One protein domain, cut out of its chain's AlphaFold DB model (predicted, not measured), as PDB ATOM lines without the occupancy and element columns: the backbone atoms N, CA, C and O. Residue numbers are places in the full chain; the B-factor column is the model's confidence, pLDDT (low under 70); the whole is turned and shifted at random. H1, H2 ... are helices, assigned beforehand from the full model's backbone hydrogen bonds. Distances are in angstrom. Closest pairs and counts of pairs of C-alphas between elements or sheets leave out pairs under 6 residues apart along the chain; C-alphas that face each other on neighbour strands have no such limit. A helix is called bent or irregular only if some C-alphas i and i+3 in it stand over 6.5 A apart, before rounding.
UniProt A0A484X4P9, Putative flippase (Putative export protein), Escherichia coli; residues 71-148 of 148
ATOM      1  N   ALA A  71     -39.688 -16.686 -12.015       73.38
ATOM      2  CA  ALA A  71     -38.443 -17.462 -12.036       73.38
ATOM      3  C   ALA A  71     -37.486 -17.072 -13.182       73.38
ATOM      4  O   ALA A  71     -36.270 -17.156 -13.014       73.38
ATOM      5  N   GLY A  72     -38.016 -16.598 -14.317       72.06
ATOM      6  CA  GLY A  72     -37.208 -16.169 -15.464       72.06
ATOM      7  C   GLY A  72     -36.328 -14.952 -15.155       72.06
ATOM      8  O   GLY A  72     -35.127 -14.967 -15.423       72.06
ATOM      9  N   VAL A  73     -36.893 -13.928 -14.508       70.50
ATOM     10  CA  VAL A  73     -36.159 -12.703 -14.147       70.50
ATOM     11  C   VAL A  73     -35.147 -12.970 -13.031       70.50
ATOM     12  O   VAL A  73     -34.031 -12.455 -13.073       70.50
ATOM     13  N   ALA A  74     -35.482 -13.832 -12.069       72.44
ATOM     14  CA  ALA A  74     -34.540 -14.236 -11.028       72.44
ATOM     15  C   ALA A  74     -33.359 -15.055 -11.561       72.44
ATOM     16  O   ALA A  74     -32.244 -14.887 -11.069       72.44
ATOM     17  N   GLY A  75     -33.572 -15.902 -12.574       72.94
ATOM     18  CA  GLY A  75     -32.495 -16.610 -13.271       72.94
ATOM     19  C   GLY A  75     -31.529 -15.643 -13.962       72.94
ATOM     20  O   GLY A  75     -30.317 -15.739 -13.764       72.94
ATOM     21  N   GLY A  76     -32.067 -14.655 -14.687       71.81
ATOM     22  CA  GLY A  76     -31.274 -13.587 -15.306       71.81
ATOM     23  C   GLY A  76     -30.498 -12.750 -14.283       71.81
ATOM     24  O   GLY A  76     -29.307 -12.500 -14.466       71.81
ATOM     25  N   TYR A  77     -31.133 -12.392 -13.163       73.75
ATOM     26  CA  TYR A  77     -30.485 -11.684 -12.056       73.75
ATOM     27  C   TYR A  77     -29.343 -12.497 -11.436       73.75
ATOM     28  O   TYR A  77     -28.248 -11.973 -11.244       73.75
ATOM     29  N   ASN A  78     -29.559 -13.789 -11.175       74.56
ATOM     30  CA  ASN A  78     -28.521 -14.676 -10.648       74.56
ATOM     31  C   ASN A  78     -27.328 -14.784 -11.602       74.56
ATOM     32  O   ASN A  78     -26.182 -14.812 -11.155       74.56
ATOM     33  N   LEU A  79     -27.567 -14.838 -12.915       72.19
ATOM     34  CA  LEU A  79     -26.475 -14.883 -13.881       72.19
ATOM     35  C   LEU A  79     -25.709 -13.559 -13.922       72.19
ATOM     36  O   LEU A  79     -24.481 -13.569 -13.853       72.19
ATOM     37  N   ALA A  80     -26.417 -12.428 -13.972       72.50
ATOM     38  CA  ALA A  80     -25.799 -11.108 -13.914       72.50
ATOM     39  C   ALA A  80     -24.966 -10.941 -12.635       72.50
ATOM     40  O   ALA A  80     -23.832 -10.469 -12.695       72.50
ATOM     41  N   TYR A  81     -25.477 -11.416 -11.496       74.44
ATOM     42  CA  TYR A  81     -24.745 -11.462 -10.234       74.44
ATOM     43  C   TYR A  81     -23.489 -12.335 -10.345       74.44
ATOM     44  O   TYR A  81     -22.404 -11.908  -9.956       74.44
ATOM     45  N   ASN A  82     -23.587 -13.527 -10.936       74.00
ATOM     46  CA  ASN A  82     -22.425 -14.392 -11.132       74.00
ATOM     47  C   ASN A  82     -21.358 -13.749 -12.030       74.00
ATOM     48  O   ASN A  82     -20.177 -13.840 -11.720       74.00
ATOM     49  N   VAL A  83     -21.739 -13.061 -13.105       74.69
ATOM     50  CA  VAL A  83     -20.779 -12.420 -14.019       74.69
ATOM     51  C   VAL A  83     -20.185 -11.145 -13.417       74.69
ATOM     52  O   VAL A  83     -18.994 -10.897 -13.573       74.69
ATOM     53  N   ALA A  84     -20.980 -10.346 -12.707       73.50
ATOM     54  CA  ALA A  84     -20.526  -9.071 -12.159       73.50
ATOM     55  C   ALA A  84     -19.789  -9.215 -10.816       73.50
ATOM     56  O   ALA A  84     -18.858  -8.459 -10.554       73.50
ATOM     57  N   VAL A  85     -20.183 -10.167  -9.963       74.06
ATOM     58  CA  VAL A  85     -19.726 -10.245  -8.561       74.06
ATOM     59  C   VAL A  85     -18.695 -11.351  -8.333       74.06
ATOM     60  O   VAL A  85     -17.734 -11.145  -7.587       74.06
ATOM     61  N   VAL A  86     -18.815 -12.505  -9.000       74.75
ATOM     62  CA  VAL A  86     -17.879 -13.626  -8.783       74.75
ATOM     63  C   VAL A  86     -16.447 -13.296  -9.220       74.75
ATOM     64  O   VAL A  86     -15.528 -13.636  -8.467       74.75
ATOM     65  N   PRO A  87     -16.188 -12.638 -10.370       74.00
ATOM     66  CA  PRO A  87     -14.814 -12.325 -10.757       74.00
ATOM     67  C   PRO A  87     -14.122 -11.381  -9.761       74.00
ATOM     68  O   PRO A  87     -13.040 -11.744  -9.286       74.00
ATOM     69  N   PRO A  88     -14.732 -10.253  -9.332       73.19
ATOM     70  CA  PRO A  88     -14.173  -9.439  -8.255       73.19
ATOM     71  C   PRO A  88     -13.971 -10.219  -6.952       73.19
ATOM     72  O   PRO A  88     -12.909 -10.102  -6.342       73.19
ATOM     73  N   MET A  89     -14.924 -11.071  -6.546       77.69
ATOM     74  CA  MET A  89     -14.792 -11.896  -5.335       77.69
ATOM     75  C   MET A  89     -13.589 -12.842  -5.374       77.69
ATOM     76  O   MET A  89     -12.989 -13.099  -4.333       77.69
ATOM     77  N   LYS A  90     -13.208 -13.360  -6.548       73.88
ATOM     78  CA  LYS A  90     -12.023 -14.224  -6.688       73.88
ATOM     79  C   LYS A  90     -10.711 -13.444  -6.720       73.88
ATOM     80  O   LYS A  90      -9.687 -13.968  -6.285       73.88
ATOM     81  N   LEU A  91     -10.731 -12.208  -7.212       75.56
ATOM     82  CA  LEU A  91      -9.551 -11.342  -7.260       75.56
ATOM     83  C   LEU A  91      -9.252 -10.690  -5.905       75.56
ATOM     84  O   LEU A  91      -8.087 -10.525  -5.546       75.56
ATOM     85  N   ASN A  92     -10.284 -10.366  -5.124       75.38
ATOM     86  CA  ASN A  92     -10.147  -9.638  -3.862       75.38
ATOM     87  C   ASN A  92      -9.178 -10.305  -2.848       75.38
ATOM     88  O   ASN A  92      -8.318  -9.613  -2.301       75.38
ATOM     89  N   PRO A  93      -9.190 -11.638  -2.636       76.81
ATOM     90  CA  PRO A  93      -8.230 -12.313  -1.758       76.81
ATOM     91  C   PRO A  93      -6.778 -12.212  -2.246       76.81
ATOM     92  O   PRO A  93      -5.850 -12.152  -1.444       76.81
ATOM     93  N   ILE A  94      -6.563 -12.191  -3.564       76.81
ATOM     94  CA  ILE A  94      -5.227 -12.071  -4.165       76.81
ATOM     95  C   ILE A  94      -4.698 -10.657  -3.935       76.81
ATOM     96  O   ILE A  94      -3.569 -10.476  -3.481       76.81
ATOM     97  N   ILE A  95      -5.549  -9.664  -4.194       74.94
ATOM     98  CA  ILE A  95      -5.240  -8.253  -3.992       74.94
ATOM     99  C   ILE A  95      -4.937  -7.997  -2.513       74.94
ATOM    100  O   ILE A  95      -3.867  -7.490  -2.185       74.94
ATOM    101  N   THR A  96      -5.817  -8.416  -1.601       76.31
ATOM    102  CA  THR A  96      -5.613  -8.221  -0.158       76.31
ATOM    103  C   THR A  96      -4.350  -8.919   0.342       76.31
ATOM    104  O   THR A  96      -3.600  -8.314   1.098       76.31
ATOM    105  N   ARG A  97      -4.011 -10.120  -0.144       75.69
ATOM    106  CA  ARG A  97      -2.771 -10.822   0.238       75.69
ATOM    107  C   ARG A  97      -1.483 -10.080  -0.143       75.69
ATOM    108  O   ARG A  97      -0.472 -10.265   0.528       75.69
ATOM    109  N   VAL A  98      -1.503  -9.257  -1.193       76.88
ATOM    110  CA  VAL A  98      -0.346  -8.450  -1.632       76.88
ATOM    111  C   VAL A  98      -0.358  -7.059  -1.000       76.88
ATOM    112  O   VAL A  98       0.691  -6.541  -0.616       76.88
ATOM    113  N   LEU A  99      -1.540  -6.462  -0.849       77.81
ATOM    114  CA  LEU A  99      -1.693  -5.127  -0.279       77.81
ATOM    115  C   LEU A  99      -1.470  -5.097   1.230       77.81
ATOM    116  O   LEU A  99      -0.865  -4.151   1.727       77.81
ATOM    117  N   PHE A 100      -1.903  -6.126   1.959       79.81
ATOM    118  CA  PHE A 100      -1.782  -6.153   3.417       79.81
ATOM    119  C   PHE A 100      -0.315  -6.082   3.886       79.81
ATOM    120  O   PHE A 100      -0.001  -5.216   4.702       79.81
ATOM    121  N   PRO A 101       0.628  -6.881   3.340       79.19
ATOM    122  CA  PRO A 101       2.048  -6.754   3.676       79.19
ATOM    123  C   PRO A 101       2.667  -5.429   3.213       79.19
ATOM    124  O   PRO A 101       3.555  -4.900   3.881       79.19
ATOM    125  N   ALA A 102       2.222  -4.890   2.072       79.38
ATOM    126  CA  ALA A 102       2.714  -3.616   1.553       79.38
ATOM    127  C   ALA A 102       2.314  -2.443   2.461       79.38
ATOM    128  O   ALA A 102       3.152  -1.593   2.754       79.38
ATOM    129  N   PHE A 103       1.075  -2.434   2.958       80.06
ATOM    130  CA  PHE A 103       0.606  -1.449   3.931       80.06
ATOM    131  C   PHE A 103       1.228  -1.642   5.314       80.06
ATOM    132  O   PHE A 103       1.606  -0.653   5.933       80.06
ATOM    133  N   ALA A 104       1.441  -2.883   5.765       81.44
ATOM    134  CA  ALA A 104       2.124  -3.154   7.031       81.44
ATOM    135  C   ALA A 104       3.564  -2.597   7.061       81.44
ATOM    136  O   ALA A 104       4.010  -2.107   8.092       81.44
ATOM    137  N   LYS A 105       4.283  -2.599   5.926       81.44
ATOM    138  CA  LYS A 105       5.634  -2.008   5.823       81.44
ATOM    139  C   LYS A 105       5.674  -0.486   5.977       81.44
ATOM    140  O   LYS A 105       6.739   0.051   6.258       81.44
ATOM    141  N   ILE A 106       4.559   0.199   5.741       83.75
ATOM    142  CA  ILE A 106       4.455   1.665   5.799       83.75
ATOM    143  C   ILE A 106       3.460   2.125   6.873       83.75
ATOM    144  O   ILE A 106       3.035   3.275   6.849       83.75
ATOM    145  N   GLN A 107       3.072   1.237   7.796       79.56
ATOM    146  CA  GLN A 107       2.022   1.502   8.786       79.56
ATOM    147  C   GLN A 107       2.356   2.674   9.719       79.56
ATOM    148  O   GLN A 107       1.458   3.410  10.117       79.56
ATOM    149  N   ASP A 108       3.643   2.869  10.018       84.25
ATOM    150  CA  ASP A 108       4.123   3.921  10.919       84.25
ATOM    151  C   ASP A 108       4.227   5.293  10.221       84.25
ATOM    152  O   ASP A 108       4.382   6.322  10.875       84.25
ATOM    153  N   ASP A 109       4.101   5.329   8.889       84.88
ATOM    154  CA  ASP A 109       4.156   6.536   8.062       84.88
ATOM    155  C   ASP A 109       2.765   6.831   7.479       84.88
ATOM    156  O   ASP A 109       2.402   6.430   6.366       84.88
ATOM    157  N   THR A 110       1.952   7.529   8.276       79.88
ATOM    158  CA  THR A 110       0.548   7.847   7.951       79.88
ATOM    159  C   THR A 110       0.381   8.650   6.659       79.88
ATOM    160  O   THR A 110      -0.644   8.513   5.983       79.88
ATOM    161  N   GLU A 111       1.369   9.460   6.277       85.00
ATOM    162  CA  GLU A 111       1.340  10.237   5.039       85.00
ATOM    163  C   GLU A 111       1.538   9.327   3.820       85.00
ATOM    164  O   GLU A 111       0.715   9.338   2.895       85.00
ATOM    165  N   LYS A 112       2.551   8.448   3.850       79.62
ATOM    166  CA  LYS A 112       2.762   7.452   2.786       79.62
ATOM    167  C   LYS A 112       1.613   6.459   2.679       79.62
ATOM    168  O   LYS A 112       1.247   6.075   1.564       79.62
ATOM    169  N   LEU A 113       1.028   6.049   3.804       81.81
ATOM    170  CA  LEU A 113      -0.134   5.163   3.813       81.81
ATOM    171  C   LEU A 113      -1.319   5.811   3.083       81.81
ATOM    172  O   LEU A 113      -1.921   5.183   2.213       81.81
ATOM    173  N   ARG A 114      -1.602   7.088   3.371       79.44
ATOM    174  CA  ARG A 114      -2.690   7.848   2.743       79.44
ATOM    175  C   ARG A 114      -2.502   7.967   1.230       79.44
ATOM    176  O   ARG A 114      -3.424   7.662   0.478       79.44
ATOM    177  N   VAL A 115      -1.313   8.369   0.778       84.88
ATOM    178  CA  VAL A 115      -1.018   8.529  -0.656       84.88
ATOM    179  C   VAL A 115      -1.156   7.200  -1.401       84.88
ATOM    180  O   VAL A 115      -1.804   7.142  -2.448       84.88
ATOM    181  N   ASN A 116      -0.604   6.114  -0.855       80.69
ATOM    182  CA  ASN A 116      -0.687   4.797  -1.487       80.69
ATOM    183  C   ASN A 116      -2.110   4.232  -1.482       80.69
ATOM    184  O   ASN A 116      -2.514   3.605  -2.461       80.69
ATOM    185  N   PHE A 117      -2.886   4.492  -0.429       80.56
ATOM    186  CA  PHE A 117      -4.295   4.118  -0.366       80.56
ATOM    187  C   PHE A 117      -5.126   4.840  -1.435       80.56
ATOM    188  O   PHE A 117      -5.839   4.184  -2.193       80.56
ATOM    189  N   TYR A 118      -4.986   6.164  -1.571       81.50
ATOM    190  CA  TYR A 118      -5.681   6.913  -2.624       81.50
ATOM    191  C   TYR A 118      -5.248   6.481  -4.024       81.50
ATOM    192  O   TYR A 118      -6.096   6.311  -4.893       81.50
ATOM    193  N   LYS A 119      -3.953   6.227  -4.242       81.88
ATOM    194  CA  LYS A 119      -3.447   5.736  -5.530       81.88
ATOM    195  C   LYS A 119      -4.054   4.382  -5.899       81.88
ATOM    196  O   LYS A 119      -4.447   4.181  -7.045       81.88
ATOM    197  N   LEU A 120      -4.179   3.475  -4.932       79.81
ATOM    198  CA  LEU A 120      -4.860   2.194  -5.118       79.81
ATOM    199  C   LEU A 120      -6.340   2.368  -5.428       79.81
ATOM    200  O   LEU A 120      -6.826   1.767  -6.383       79.81
ATOM    201  N   LEU A 121      -7.034   3.220  -4.676       80.56
ATOM    202  CA  LEU A 121      -8.440   3.520  -4.920       80.56
ATOM    203  C   LEU A 121      -8.653   4.089  -6.331       80.56
ATOM    204  O   LEU A 121      -9.559   3.649  -7.035       80.56
ATOM    205  N   SER A 122      -7.786   5.000  -6.779       80.19
ATOM    206  CA  SER A 122      -7.826   5.554  -8.134       80.19
ATOM    207  C   SER A 122      -7.578   4.493  -9.208       80.19
ATOM    208  O   SER A 122      -8.325   4.445 -10.178       80.19
ATOM    209  N   VAL A 123      -6.583   3.612  -9.047       81.12
ATOM    210  CA  VAL A 123      -6.306   2.533 -10.018       81.12
ATOM    211  C   VAL A 123      -7.471   1.546 -10.097       81.12
ATOM    212  O   VAL A 123      -7.919   1.201 -11.188       81.12
ATOM    213  N   VAL A 124      -8.006   1.127  -8.947       78.00
ATOM    214  CA  VAL A 124      -9.174   0.238  -8.883       78.00
ATOM    215  C   VAL A 124     -10.390   0.910  -9.520       78.00
ATOM    216  O   VAL A 124     -11.111   0.257 -10.271       78.00
ATOM    217  N   GLY A 125     -10.590   2.207  -9.278       78.25
ATOM    218  CA  GLY A 125     -11.652   2.999  -9.893       78.25
ATOM    219  C   GLY A 125     -11.524   3.077 -11.413       78.25
ATOM    220  O   GLY A 125     -12.489   2.781 -12.111       78.25
ATOM    221  N   ILE A 126     -10.331   3.384 -11.931       80.69
ATOM    222  CA  ILE A 126     -10.048   3.480 -13.374       80.69
ATOM    223  C   ILE A 126     -10.227   2.138 -14.086       80.69
ATOM    224  O   ILE A 126     -10.535   2.134 -15.267       80.69
ATOM    225  N   ILE A 127     -10.060   1.002 -13.405       78.25
ATOM    226  CA  ILE A 127     -10.305  -0.319 -14.000       78.25
ATOM    227  C   ILE A 127     -11.790  -0.696 -13.902       78.25
ATOM    228  O   ILE A 127     -12.376  -1.146 -14.884       78.25
ATOM    229  N   ASN A 128     -12.418  -0.495 -12.738       75.50
ATOM    230  CA  ASN A 128     -13.814  -0.886 -12.525       75.50
ATOM    231  C   ASN A 128     -14.789  -0.042 -13.348       75.50
ATOM    232  O   ASN A 128     -15.728  -0.600 -13.902       75.50
ATOM    233  N   PHE A 129     -14.578   1.272 -13.471       77.88
ATOM    234  CA  PHE A 129     -15.471   2.143 -14.244       77.88
ATOM    235  C   PHE A 129     -15.649   1.700 -15.706       77.88
ATOM    236  O   PHE A 129     -16.787   1.458 -16.107       77.88
ATOM    237  N   PRO A 130     -14.584   1.550 -16.516       81.62
ATOM    238  CA  PRO A 130     -14.709   1.094 -17.894       81.62
ATOM    239  C   PRO A 130     -15.118  -0.376 -17.989       81.62
ATOM    240  O   PRO A 130     -15.806  -0.728 -18.939       81.62
ATOM    241  N   ALA A 131     -14.769  -1.229 -17.019       78.06
ATOM    242  CA  ALA A 131     -15.254  -2.609 -16.998       78.06
ATOM    243  C   ALA A 131     -16.782  -2.671 -16.812       78.06
ATOM    244  O   ALA A 131     -17.467  -3.376 -17.549       78.06
ATOM    245  N   LEU A 132     -17.325  -1.892 -15.872       74.38
ATOM    246  CA  LEU A 132     -18.764  -1.807 -15.614       74.38
ATOM    247  C   LEU A 132     -19.507  -1.106 -16.758       74.38
ATOM    248  O   LEU A 132     -20.551  -1.589 -17.187       74.38
ATOM    249  N   LEU A 133     -18.961  -0.010 -17.297       80.44
ATOM    250  CA  LEU A 133     -19.524   0.670 -18.470       80.44
ATOM    251  C   LEU A 133     -19.487  -0.222 -19.715       80.44
ATOM    252  O   LEU A 133     -20.468  -0.287 -20.449       80.44
ATOM    253  N   GLY A 134     -18.393  -0.954 -19.933       77.31
ATOM    254  CA  GLY A 134     -18.274  -1.933 -21.010       77.31
ATOM    255  C   GLY A 134     -19.311  -3.044 -20.874       77.31
ATOM    256  O   GLY A 134     -19.994  -3.362 -21.843       77.31
ATOM    257  N   LEU A 135     -19.510  -3.568 -19.661       71.12
ATOM    258  CA  LEU A 135     -20.560  -4.547 -19.386       71.12
ATOM    259  C   LEU A 135     -21.963  -3.968 -19.638       71.12
ATOM    260  O   LEU A 135     -22.812  -4.657 -20.195       71.12
ATOM    261  N   MET A 136     -22.198  -2.698 -19.292       75.00
ATOM    262  CA  MET A 136     -23.467  -2.009 -19.542       75.00
ATOM    263  C   MET A 136     -23.758  -1.859 -21.042       75.00
ATOM    264  O   MET A 136     -24.876  -2.124 -21.473       75.00
ATOM    265  N   VAL A 137     -22.758  -1.483 -21.845       76.38
ATOM    266  CA  VAL A 137     -22.894  -1.330 -23.306       76.38
ATOM    267  C   VAL A 137     -23.075  -2.687 -23.990       76.38
ATOM    268  O   VAL A 137     -23.908  -2.833 -24.881       76.38
ATOM    269  N   VAL A 138     -22.327  -3.700 -23.550       72.06
ATOM    270  CA  VAL A 138     -22.374  -5.055 -24.117       72.06
ATOM    271  C   VAL A 138     -23.605  -5.834 -23.637       72.06
ATOM    272  O   VAL A 138     -23.992  -6.798 -24.290       72.06
ATOM    273  N   SER A 139     -24.278  -5.396 -22.568       66.69
ATOM    274  CA  SER A 139     -25.504  -6.005 -22.027       66.69
ATOM    275  C   SER A 139     -26.545  -6.321 -23.109       66.69
ATOM    276  O   SER A 139     -27.066  -7.433 -23.160       66.69
ATOM    277  N   ASN A 140     -26.768  -5.396 -24.048       60.62
ATOM    278  CA  ASN A 140     -27.774  -5.563 -25.100       60.62
ATOM    279  C   ASN A 140     -27.438  -6.697 -26.097       60.62
ATOM    280  O   ASN A 140     -28.343  -7.316 -26.646       60.62
ATOM    281  N   ASN A 141     -26.148  -7.012 -26.287       59.53
ATOM    282  CA  ASN A 141     -25.678  -8.090 -27.172       59.53
ATOM    283  C   ASN A 141     -25.315  -9.384 -26.422       59.53
ATOM    284  O   ASN A 141     -25.458 -10.471 -26.979       59.53
ATOM    285  N   CYS A 142     -24.855  -9.300 -25.172       55.31
ATOM    286  CA  CYS A 142     -24.473 -10.467 -24.374       55.31
ATOM    287  C   CYS A 142     -25.682 -11.262 -23.883       55.31
ATOM    288  O   CYS A 142     -25.580 -12.478 -23.748       55.31
ATOM    289  N   VAL A 143     -26.818 -10.600 -23.636       59.59
ATOM    290  CA  VAL A 143     -28.044 -11.290 -23.226       59.59
ATOM    291  C   VAL A 143     -28.486 -12.271 -24.337       59.59
ATOM    292  O   VAL A 143     -28.514 -13.469 -24.082       59.59
ATOM    293  N   PRO A 144     -28.682 -11.880 -25.606       57.50
ATOM    294  CA  PRO A 144     -29.043 -12.847 -26.649       57.50
ATOM    295  C   PRO A 144     -28.016 -13.973 -26.888       57.50
ATOM    296  O   PRO A 144     -28.414 -15.092 -27.176       57.50
ATOM    297  N   LEU A 145     -26.709 -13.702 -26.784       54.91
ATOM    298  CA  LEU A 145     -25.639 -14.660 -27.123       54.91
ATOM    299  C   LEU A 145     -25.374 -15.727 -26.052       54.91
ATOM    300  O   LEU A 145     -24.931 -16.823 -26.383       54.91
ATOM    301  N   VAL A 146     -25.599 -15.404 -24.778       53.50
ATOM    302  CA  VAL A 146     -25.433 -16.351 -23.660       53.50
ATOM    303  C   VAL A 146     -26.740 -17.098 -23.361       53.50
ATOM    304  O   VAL A 146     -26.700 -18.170 -22.764       53.50
ATOM    305  N   PHE A 147     -27.886 -16.547 -23.778       52.91
ATOM    306  CA  PHE A 147     -29.223 -17.097 -23.524       52.91
ATOM    307  C   PHE A 147     -29.905 -17.713 -24.770       52.91
ATOM    308  O   PHE A 147     -31.134 -17.794 -24.791       52.91
ATOM    309  N   TRP A 148     -29.137 -18.145 -25.784       43.44
ATOM    310  CA  TRP A 148     -29.610 -19.046 -26.853       43.44
ATOM    311  C   TRP A 148     -29.398 -20.517 -26.481       43.44
ATOM    312  O   TRP A 148     -28.341 -20.826 -25.883       43.44
TER     313      TRP A 148
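Overview. This is residues 71 to 148 of the 148 residues of the protein "Putative flippase (Putative export protein)" of Escherichia coli (UniProt A0A484X4P9). Two long helices, H1 then H2, make a narrow open U joined by a tight turn. The printed part has 78 residues and is all helix. It spans 55 by 21 by 16 A, only just extended and close to loose, radius of gyration of the C-alphas 17.6 A.

Arrangement. Start at H1, residues 71 to 104, one helix by its hydrogen bonds but bent: C-alphas 84 and 87, ending arm H1a and beginning H1b, are 6.7 A apart. H1b and H2, residues 110 to 146, are close but not clearly touching, opposite ways at a shallow tilt of 8 degrees; their closest C-alphas, 103 and 113, are 6.7 A apart. H1a and H2 are near each other. Every O i to N i+4 pair is within hydrogen-bond range in H1a, 10 of 14 in H1b, 29 of 33 in H2.

Along the chain. Find C-alpha 71 at (-38.443, -17.462, -12.036); H2 runs 47.5 A to C-alpha 146 at (-25.433, -16.351, -23.660).

Size, cuts and confidence. The printed part has no cut; residues 139 to 148 are under pLDDT 70.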